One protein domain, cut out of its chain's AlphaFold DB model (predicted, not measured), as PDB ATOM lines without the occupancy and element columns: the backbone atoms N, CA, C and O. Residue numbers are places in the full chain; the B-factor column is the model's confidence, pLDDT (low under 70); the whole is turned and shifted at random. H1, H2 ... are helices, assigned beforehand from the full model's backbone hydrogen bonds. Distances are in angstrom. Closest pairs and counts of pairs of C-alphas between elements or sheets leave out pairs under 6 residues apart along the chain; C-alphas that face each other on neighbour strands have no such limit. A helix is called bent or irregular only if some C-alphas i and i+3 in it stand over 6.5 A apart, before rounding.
ATOM      1  N   GLY A  39     -44.851 -24.888  38.793       72.44
ATOM      2  CA  GLY A  39     -45.477 -23.686  38.233       72.44
ATOM      3  C   GLY A  39     -44.518 -22.809  37.428       72.44
ATOM      4  O   GLY A  39     -43.301 -22.922  37.528       72.44
ATOM      5  N   ASN A  40     -45.076 -21.890  36.644       73.06
ATOM      6  CA  ASN A  40     -44.303 -20.899  35.898       73.06
ATOM      7  C   ASN A  40     -43.565 -19.937  36.848       73.06
ATOM      8  O   ASN A  40     -44.134 -19.474  37.835       73.06
ATOM      9  N   ARG A  41     -42.316 -19.576  36.525       69.62
ATOM     10  CA  ARG A  41     -41.603 -18.506  37.243       69.62
ATOM     11  C   ARG A  41     -42.249 -17.162  36.905       69.62
ATOM     12  O   ARG A  41     -42.247 -16.766  35.750       69.62
ATOM     13  N   SER A  42     -42.755 -16.425  37.888       64.69
ATOM     14  CA  SER A  42     -43.155 -15.030  37.678       64.69
ATOM     15  C   SER A  42     -41.933 -14.123  37.813       64.69
ATOM     16  O   SER A  42     -41.307 -14.095  38.870       64.69
ATOM     17  N   VAL A  43     -41.596 -13.375  36.763       70.94
ATOM     18  CA  VAL A  43     -40.607 -12.295  36.853       70.94
ATOM     19  C   VAL A  43     -41.368 -10.997  37.026       70.94
ATOM     20  O   VAL A  43     -42.234 -10.677  36.225       70.94
ATOM     21  N   GLU A  44     -41.044 -10.255  38.069       71.50
ATOM     22  CA  GLU A  44     -41.625  -8.952  38.351       71.50
ATOM     23  C   GLU A  44     -40.739  -7.853  37.753       71.50
ATOM     24  O   GLU A  44     -39.529  -7.828  37.990       71.50
ATOM     25  N   ARG A  45     -41.319  -6.958  36.939       72.38
ATOM     26  CA  ARG A  45     -40.609  -5.786  36.403       72.38
ATOM     27  C   ARG A  45     -41.367  -4.499  36.706       72.38
ATOM     28  O   ARG A  45     -42.558  -4.375  36.421       72.38
ATOM     29  N   ASP A  46     -40.632  -3.534  37.251       81.94
ATOM     30  CA  ASP A  46     -41.078  -2.154  37.410       81.94
ATOM     31  C   ASP A  46     -40.725  -1.357  36.145       81.94
ATOM     32  O   ASP A  46     -39.554  -1.132  35.825       81.94
ATOM     33  N   ASN A  47     -41.759  -0.933  35.419       82.12
ATOM     34  CA  ASN A  47     -41.614  -0.189  34.169       82.12
ATOM     35  C   ASN A  47     -41.038   1.215  34.385       82.12
ATOM     36  O   ASN A  47     -40.320   1.724  33.522       82.12
ATOM     37  N   ASN A  48     -41.306   1.842  35.536       82.25
ATOM     38  CA  ASN A  48     -40.741   3.150  35.858       82.25
ATOM     39  C   ASN A  48     -39.252   3.021  36.152       82.25
ATOM     40  O   ASN A  48     -38.452   3.798  35.628       82.25
ATOM     41  N   LEU A  49     -38.861   2.005  36.926       83.62
ATOM     42  CA  LEU A  49     -37.452   1.703  37.161       83.62
ATOM     43  C   LEU A  49     -36.713   1.443  35.842       83.62
ATOM     44  O   LEU A  49     -35.611   1.960  35.649       83.62
ATOM     45  N   GLU A  50     -37.314   0.688  34.921       86.44
ATOM     46  CA  GLU A  50     -36.704   0.420  33.616       86.44
ATOM     47  C   GLU A  50     -36.568   1.698  32.777       86.44
ATOM     48  O   GLU A  50     -35.495   1.956  32.226       86.44
ATOM     49  N   ARG A  51     -37.588   2.566  32.775       89.56
ATOM     50  CA  ARG A  51     -37.529   3.896  32.146       89.56
ATOM     51  C   ARG A  51     -36.410   4.759  32.737       89.56
ATOM     52  O   ARG A  51     -35.674   5.405  31.991       89.56
ATOM     53  N   HIS A  52     -36.247   4.777  34.061       91.44
ATOM     54  CA  HIS A  52     -35.168   5.523  34.715       91.44
ATOM     55  C   HIS A  52     -33.786   4.968  34.355       91.44
ATOM     56  O   HIS A  52     -32.886   5.743  34.029       91.44
ATOM     57  N   LYS A  53     -33.621   3.638  34.349       90.81
ATOM     58  CA  LYS A  53     -32.383   2.974  33.910       90.81
ATOM     59  C   LYS A  53     -32.067   3.271  32.449       90.81
ATOM     60  O   LYS A  53     -30.907   3.476  32.106       90.81
ATOM     61  N   GLN A  54     -33.076   3.286  31.583       94.19
ATOM     62  CA  GLN A  54     -32.912   3.638  30.177       94.19
ATOM     63  C   GLN A  54     -32.449   5.089  30.017       94.19
ATOM     64  O   GLN A  54     -31.400   5.314  29.422       94.19
ATOM     65  N   ARG A  55     -33.128   6.050  30.654       94.19
ATOM     66  CA  ARG A  55     -32.716   7.461  30.624       94.19
ATOM     67  C   ARG A  55     -31.297   7.662  31.167       94.19
ATOM     68  O   ARG A  55     -30.524   8.428  30.605       94.19
ATOM     69  N   ALA A  56     -30.930   6.970  32.247       92.75
ATOM     70  CA  ALA A  56     -29.570   7.021  32.781       92.75
ATOM     71  C   ALA A  56     -28.539   6.468  31.781       92.75
ATOM     72  O   ALA A  56     -27.491   7.083  31.599       92.75
ATOM     73  N   ARG A  57     -28.839   5.348  31.106       93.25
ATOM     74  CA  ARG A  57     -27.982   4.780  30.049       93.25
ATOM     75  C   ARG A  57     -27.802   5.753  28.888       93.25
ATOM     76  O   ARG A  57     -26.667   6.004  28.508       93.25
ATOM     77  N   GLU A  58     -28.882   6.337  28.381       95.06
ATOM     78  CA  GLU A  58     -28.843   7.325  27.295       95.06
ATOM     79  C   GLU A  58     -27.978   8.539  27.670       95.06
ATOM     80  O   GLU A  58     -27.100   8.939  26.910       95.06
ATOM     81  N   LEU A  59     -28.148   9.077  28.882       92.94
ATOM     82  CA  LEU A  59     -27.336  10.194  29.373       92.94
ATOM     83  C   LEU A  59     -25.855   9.824  29.529       92.94
ATOM     84  O   LEU A  59     -24.993  10.623  29.171       92.94
ATOM     85  N   LEU A  60     -25.547   8.634  30.051       89.38
ATOM     86  CA  LEU A  60     -24.167   8.173  30.247       89.38
ATOM     87  C   LEU A  60     -23.457   7.833  28.930       89.38
ATOM     88  O   LEU A  60     -22.244   8.019  28.846       89.38
ATOM     89  N   LEU A  61     -24.195   7.337  27.935       92.75
ATOM     90  CA  LEU A  61     -23.680   6.973  26.611       92.75
ATOM     91  C   LEU A  61     -23.673   8.141  25.618       92.75
ATOM     92  O   LEU A  61     -23.052   8.027  24.567       92.75
ATOM     93  N   SER A  62     -24.326   9.260  25.940       94.12
ATOM     94  CA  SER A  62     -24.178  10.499  25.175       94.12
ATOM     95  C   SER A  62     -22.713  10.954  25.134       94.12
ATOM     96  O   SER A  62     -21.946  10.684  26.060       94.12
ATOM     97  N   GLU A  63     -22.323  11.709  24.106       91.38
ATOM     98  CA  GLU A  63     -20.957  12.245  23.969       91.38
ATOM     99  C   GLU A  63     -20.508  13.025  25.219       91.38
ATOM    100  O   GLU A  63     -19.405  12.836  25.738       91.38
ATOM    101  N   ILE A  64     -21.413  13.843  25.772       90.19
ATOM    102  CA  ILE A  64     -21.186  14.603  27.008       90.19
ATOM    103  C   ILE A  64     -21.017  13.651  28.203       90.19
ATOM    104  O   ILE A  64     -20.157  13.875  29.060       90.19
ATOM    105  N   GLY A  65     -21.832  12.597  28.281       88.50
ATOM    106  CA  GLY A  65     -21.762  11.575  29.327       88.50
ATOM    107  C   GLY A  65     -20.428  10.833  29.329       88.50
ATOM    108  O   GLY A  65     -19.795  10.709  30.381       88.50
ATOM    109  N   ILE A  66     -19.955  10.435  28.148       89.75
ATOM    110  CA  ILE A  66     -18.661   9.769  27.961       89.75
ATOM    111  C   ILE A  66     -17.518  10.695  28.390       89.75
ATOM    112  O   ILE A  66     -16.670  10.288  29.189       89.75
ATOM    113  N   GLN A  67     -17.523  11.958  27.950       87.44
ATOM    114  CA  GLN A  67     -16.496  12.927  28.341       87.44
ATOM    115  C   GLN A  67     -16.484  13.163  29.861       87.44
ATOM    116  O   GLN A  67     -15.426  13.265  30.480       87.44
ATOM    117  N   ARG A  68     -17.659  13.234  30.501       85.50
ATOM    118  CA  ARG A  68     -17.760  13.383  31.962       85.50
ATOM    119  C   ARG A  68     -17.244  12.153  32.704       85.50
ATOM    120  O   ARG A  68     -16.587  12.317  33.728       85.50
ATOM    121  N   ARG A  69     -17.498  10.950  32.184       83.31
ATOM    122  CA  ARG A  69     -16.995   9.696  32.762       83.31
ATOM    123  C   ARG A  69     -15.467   9.640  32.754       83.31
ATOM    124  O   ARG A  69     -14.880   9.210  33.743       83.31
ATOM    125  N   GLN A  70     -14.833  10.105  31.677       81.81
ATOM    126  CA  GLN A  70     -13.370  10.163  31.577       81.81
ATOM    127  C   GLN A  70     -12.760  11.069  32.654       81.81
ATOM    128  O   GLN A  70     -11.826  10.660  33.334       81.81
ATOM    129  N   ARG A  71     -13.368  12.236  32.920       77.94
ATOM    130  CA  ARG A  71     -12.877  13.165  33.956       77.94
ATOM    131  C   ARG A  71     -12.770  12.515  35.330       77.94
ATOM    132  O   ARG A  71     -11.812  12.785  36.042       77.94
ATOM    133  N   SER A  72     -13.731  11.676  35.717       79.44
ATOM    134  CA  SER A  72     -13.667  10.967  37.002       79.44
ATOM    135  C   SER A  72     -12.444  10.054  37.078       79.44
ATOM    136  O   SER A  72     -11.714  10.110  38.064       79.44
ATOM    137  N   ALA A  73     -12.179   9.289  36.015       81.88
ATOM    138  CA  ALA A  73     -11.016   8.410  35.932       81.88
ATOM    139  C   ALA A  73      -9.686   9.183  35.888       81.88
ATOM    140  O   ALA A  73      -8.693   8.703  36.420       81.88
ATOM    141  N   ASP A  74      -9.663  10.383  35.308       80.31
ATOM    142  CA  ASP A  74      -8.460  11.223  35.254       80.31
ATOM    143  C   ASP A  74      -8.167  11.926  36.587       80.31
ATOM    144  O   ASP A  74      -7.008  12.138  36.955       80.31
ATOM    145  N   VAL A  75      -9.218  12.308  37.316       83.31
ATOM    146  CA  VAL A  75      -9.141  13.119  38.539       83.31
ATOM    147  C   VAL A  75      -8.908  12.261  39.788       83.31
ATOM    148  O   VAL A  75      -8.198  12.692  40.700       83.31
ATOM    149  N   GLU A  76      -9.452  11.043  39.845       87.44
ATOM    150  CA  GLU A  76      -9.248  10.131  40.979       87.44
ATOM    151  C   GLU A  76      -7.766   9.819  41.265       87.44
ATOM    152  O   GLU A  76      -7.354   9.972  42.421       87.44
ATOM    153  N   PRO A  77      -6.925   9.480  40.267       86.81
ATOM    154  CA  PRO A  77      -5.497   9.248  40.474       86.81
ATOM    155  C   PRO A  77      -4.773  10.466  41.043       86.81
ATOM    156  O   PRO A  77      -3.892  10.320  41.887       86.81
ATOM    157  N   VAL A  78      -5.166  11.677  40.631       86.75
ATOM    158  CA  VAL A  78      -4.587  12.921  41.159       86.75
ATOM    159  C   VAL A  78      -4.884  13.038  42.651       86.75
ATOM    160  O   VAL A  78      -3.977  13.282  43.443       86.75
ATOM    161  N   PHE A  79      -6.129  12.806  43.069       85.75
ATOM    162  CA  PHE A  79      -6.480  12.837  44.490       85.75
ATOM    163  C   PHE A  79      -5.847  11.702  45.296       85.75
ATOM    164  O   PHE A  79      -5.479  11.924  46.453       85.75
ATOM    165  N   ALA A  80      -5.706  10.513  44.712       89.69
ATOM    166  CA  ALA A  80      -4.999   9.405  45.340       89.69
ATOM    167  C   ALA A  80      -3.528   9.770  45.593       89.69
ATOM    168  O   ALA A  80      -3.042   9.616  46.712       89.69
ATOM    169  N   GLU A  81      -2.851  10.350  44.601       87.75
ATOM    170  CA  GLU A  81      -1.468  10.808  44.722       87.75
ATOM    171  C   GLU A  81      -1.319  11.933  45.759       87.75
ATOM    172  O   GLU A  81      -0.416  11.892  46.594       87.75
ATOM    173  N   LEU A  82      -2.241  12.899  45.784       87.94
ATOM    174  CA  LEU A  82      -2.248  13.944  46.812       87.94
ATOM    175  C   LEU A  82      -2.368  13.342  48.224       87.94
ATOM    176  O   LEU A  82      -1.612  13.704  49.125       87.94
ATOM    177  N   LYS A  83      -3.287  12.395  48.430       88.00
ATOM    178  CA  LYS A  83      -3.555  11.819  49.756       88.00
ATOM    179  C   LYS A  83      -2.471  10.853  50.230       88.00
ATOM    180  O   LYS A  83      -2.063  10.928  51.390       88.00
ATOM    181  N   HIS A  84      -2.048   9.932  49.366       90.44
ATOM    182  CA  HIS A  84      -1.158   8.830  49.732       90.44
ATOM    183  C   HIS A  84       0.311   9.187  49.536       90.44
ATOM    184  O   HIS A  84       1.083   9.047  50.480       90.44
ATOM    185  N   ASN A  85       0.681   9.725  48.373       85.69
ATOM    186  CA  ASN A  85       2.081  10.039  48.081       85.69
ATOM    187  C   ASN A  85       2.480  11.352  48.761       85.69
ATOM    188  O   ASN A  85       3.455  11.406  49.497       85.69
ATOM    189  N   ASN A  86       1.694  12.418  48.595       84.56
ATOM    190  CA  ASN A  86       2.023  13.702  49.221       84.56
ATOM    191  C   ASN A  86       1.622  13.772  50.710       84.56
ATOM    192  O   ASN A  86       1.879  14.786  51.361       84.56
ATOM    193  N   GLY A  87       0.980  12.731  51.255       87.94
ATOM    194  CA  GLY A  87       0.545  12.685  52.654       87.94
ATOM    195  C   GLY A  87      -0.486  13.759  53.015       87.94
ATOM    196  O   GLY A  87      -0.608  14.135  54.185       87.94
ATOM    197  N   PHE A  88      -1.221  14.288  52.033       88.69
ATOM    198  CA  PHE A  88      -2.184  15.357  52.254       88.69
ATOM    199  C   PHE A  88      -3.431  14.819  52.966       88.69
ATOM    200  O   PHE A  88      -4.281  14.151  52.375       88.69
ATOM    201  N   ARG A  89      -3.535  15.092  54.273       90.00
ATOM    202  CA  ARG A  89      -4.668  14.658  55.113       90.00
ATOM    203  C   ARG A  89      -5.587  15.800  55.524       90.00
ATOM    204  O   ARG A  89      -6.787  15.586  55.661       90.00
ATOM    205  N   ARG A  90      -5.028  16.986  55.760       91.81
ATOM    206  CA  ARG A  90      -5.736  18.186  56.220       91.81
ATOM    207  C   ARG A  90      -5.035  19.423  55.669       91.81
ATOM    208  O   ARG A  90      -3.817  19.394  55.505       91.81
TER     209      ARG A  90
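What this domain is: This is residues 39 to 90 of the 166 residues of the protein "Tnp_DDE_dom domain-containing protein" of Flavobacteriaceae bacterium CRH (UniProt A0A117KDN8). Two helices, H1 and then the longer H2, meet near their ends at a wide corner and make an open L. A tail of residues 39 to 46 sticks out before H1, and residues 86 to 90 turn aside at the far end of H2. The printed part has 52 residues with two named helices, H1 then H2, and no named strand; its class is all helix. It is extended, with a radius of gyration of the C-alphas of 19.5 A, and flat, with spans of 60 by 31 by 17 A.

How they stand to each other: H1, residues 47 to 61, is followed by a tight link of one residue, Ser 62, and then by H2, residues 63 to 85. H1 and H2 only just touch, with 3 pairs of C-alphas within 8 A, and they touch only at the corner by their link. H1 touches H2 with residues 59 to 60 alone, and H2 touches H1 with residues 65 to 69 alone. The closest C-alphas of the two are those of Leu 59 and Gly 65, 5.7 A apart. The lines of H1 and H2 are about perpendicular, at 75 degrees, and their centres are 23.8 A apart. In H1 every O i to N i+4 pair is within hydrogen-bond range; in H2 15 of 19 are.

Where its parts are: H1 begins at C-alpha 47 (-41.614, -0.189, 34.169) and measures 20.7 A from first to last C-alpha. H2 begins at C-alpha 63 (-20.957, 12.245, 23.969), ends at C-alpha 85 (2.081, 10.039, 48.081) and measures 33.4 A. H2 is neither bent nor irregular, but only just: C-alphas 74 and 77 are 6.3 A apart.

The domain as a whole: The two C-alphas farthest apart are those of Gly 39 and Asn 86, at 61.4 A. The printed part has no cut. The mean pLDDT of the printed part is 85.4, and residues 41 to 42 are under 70.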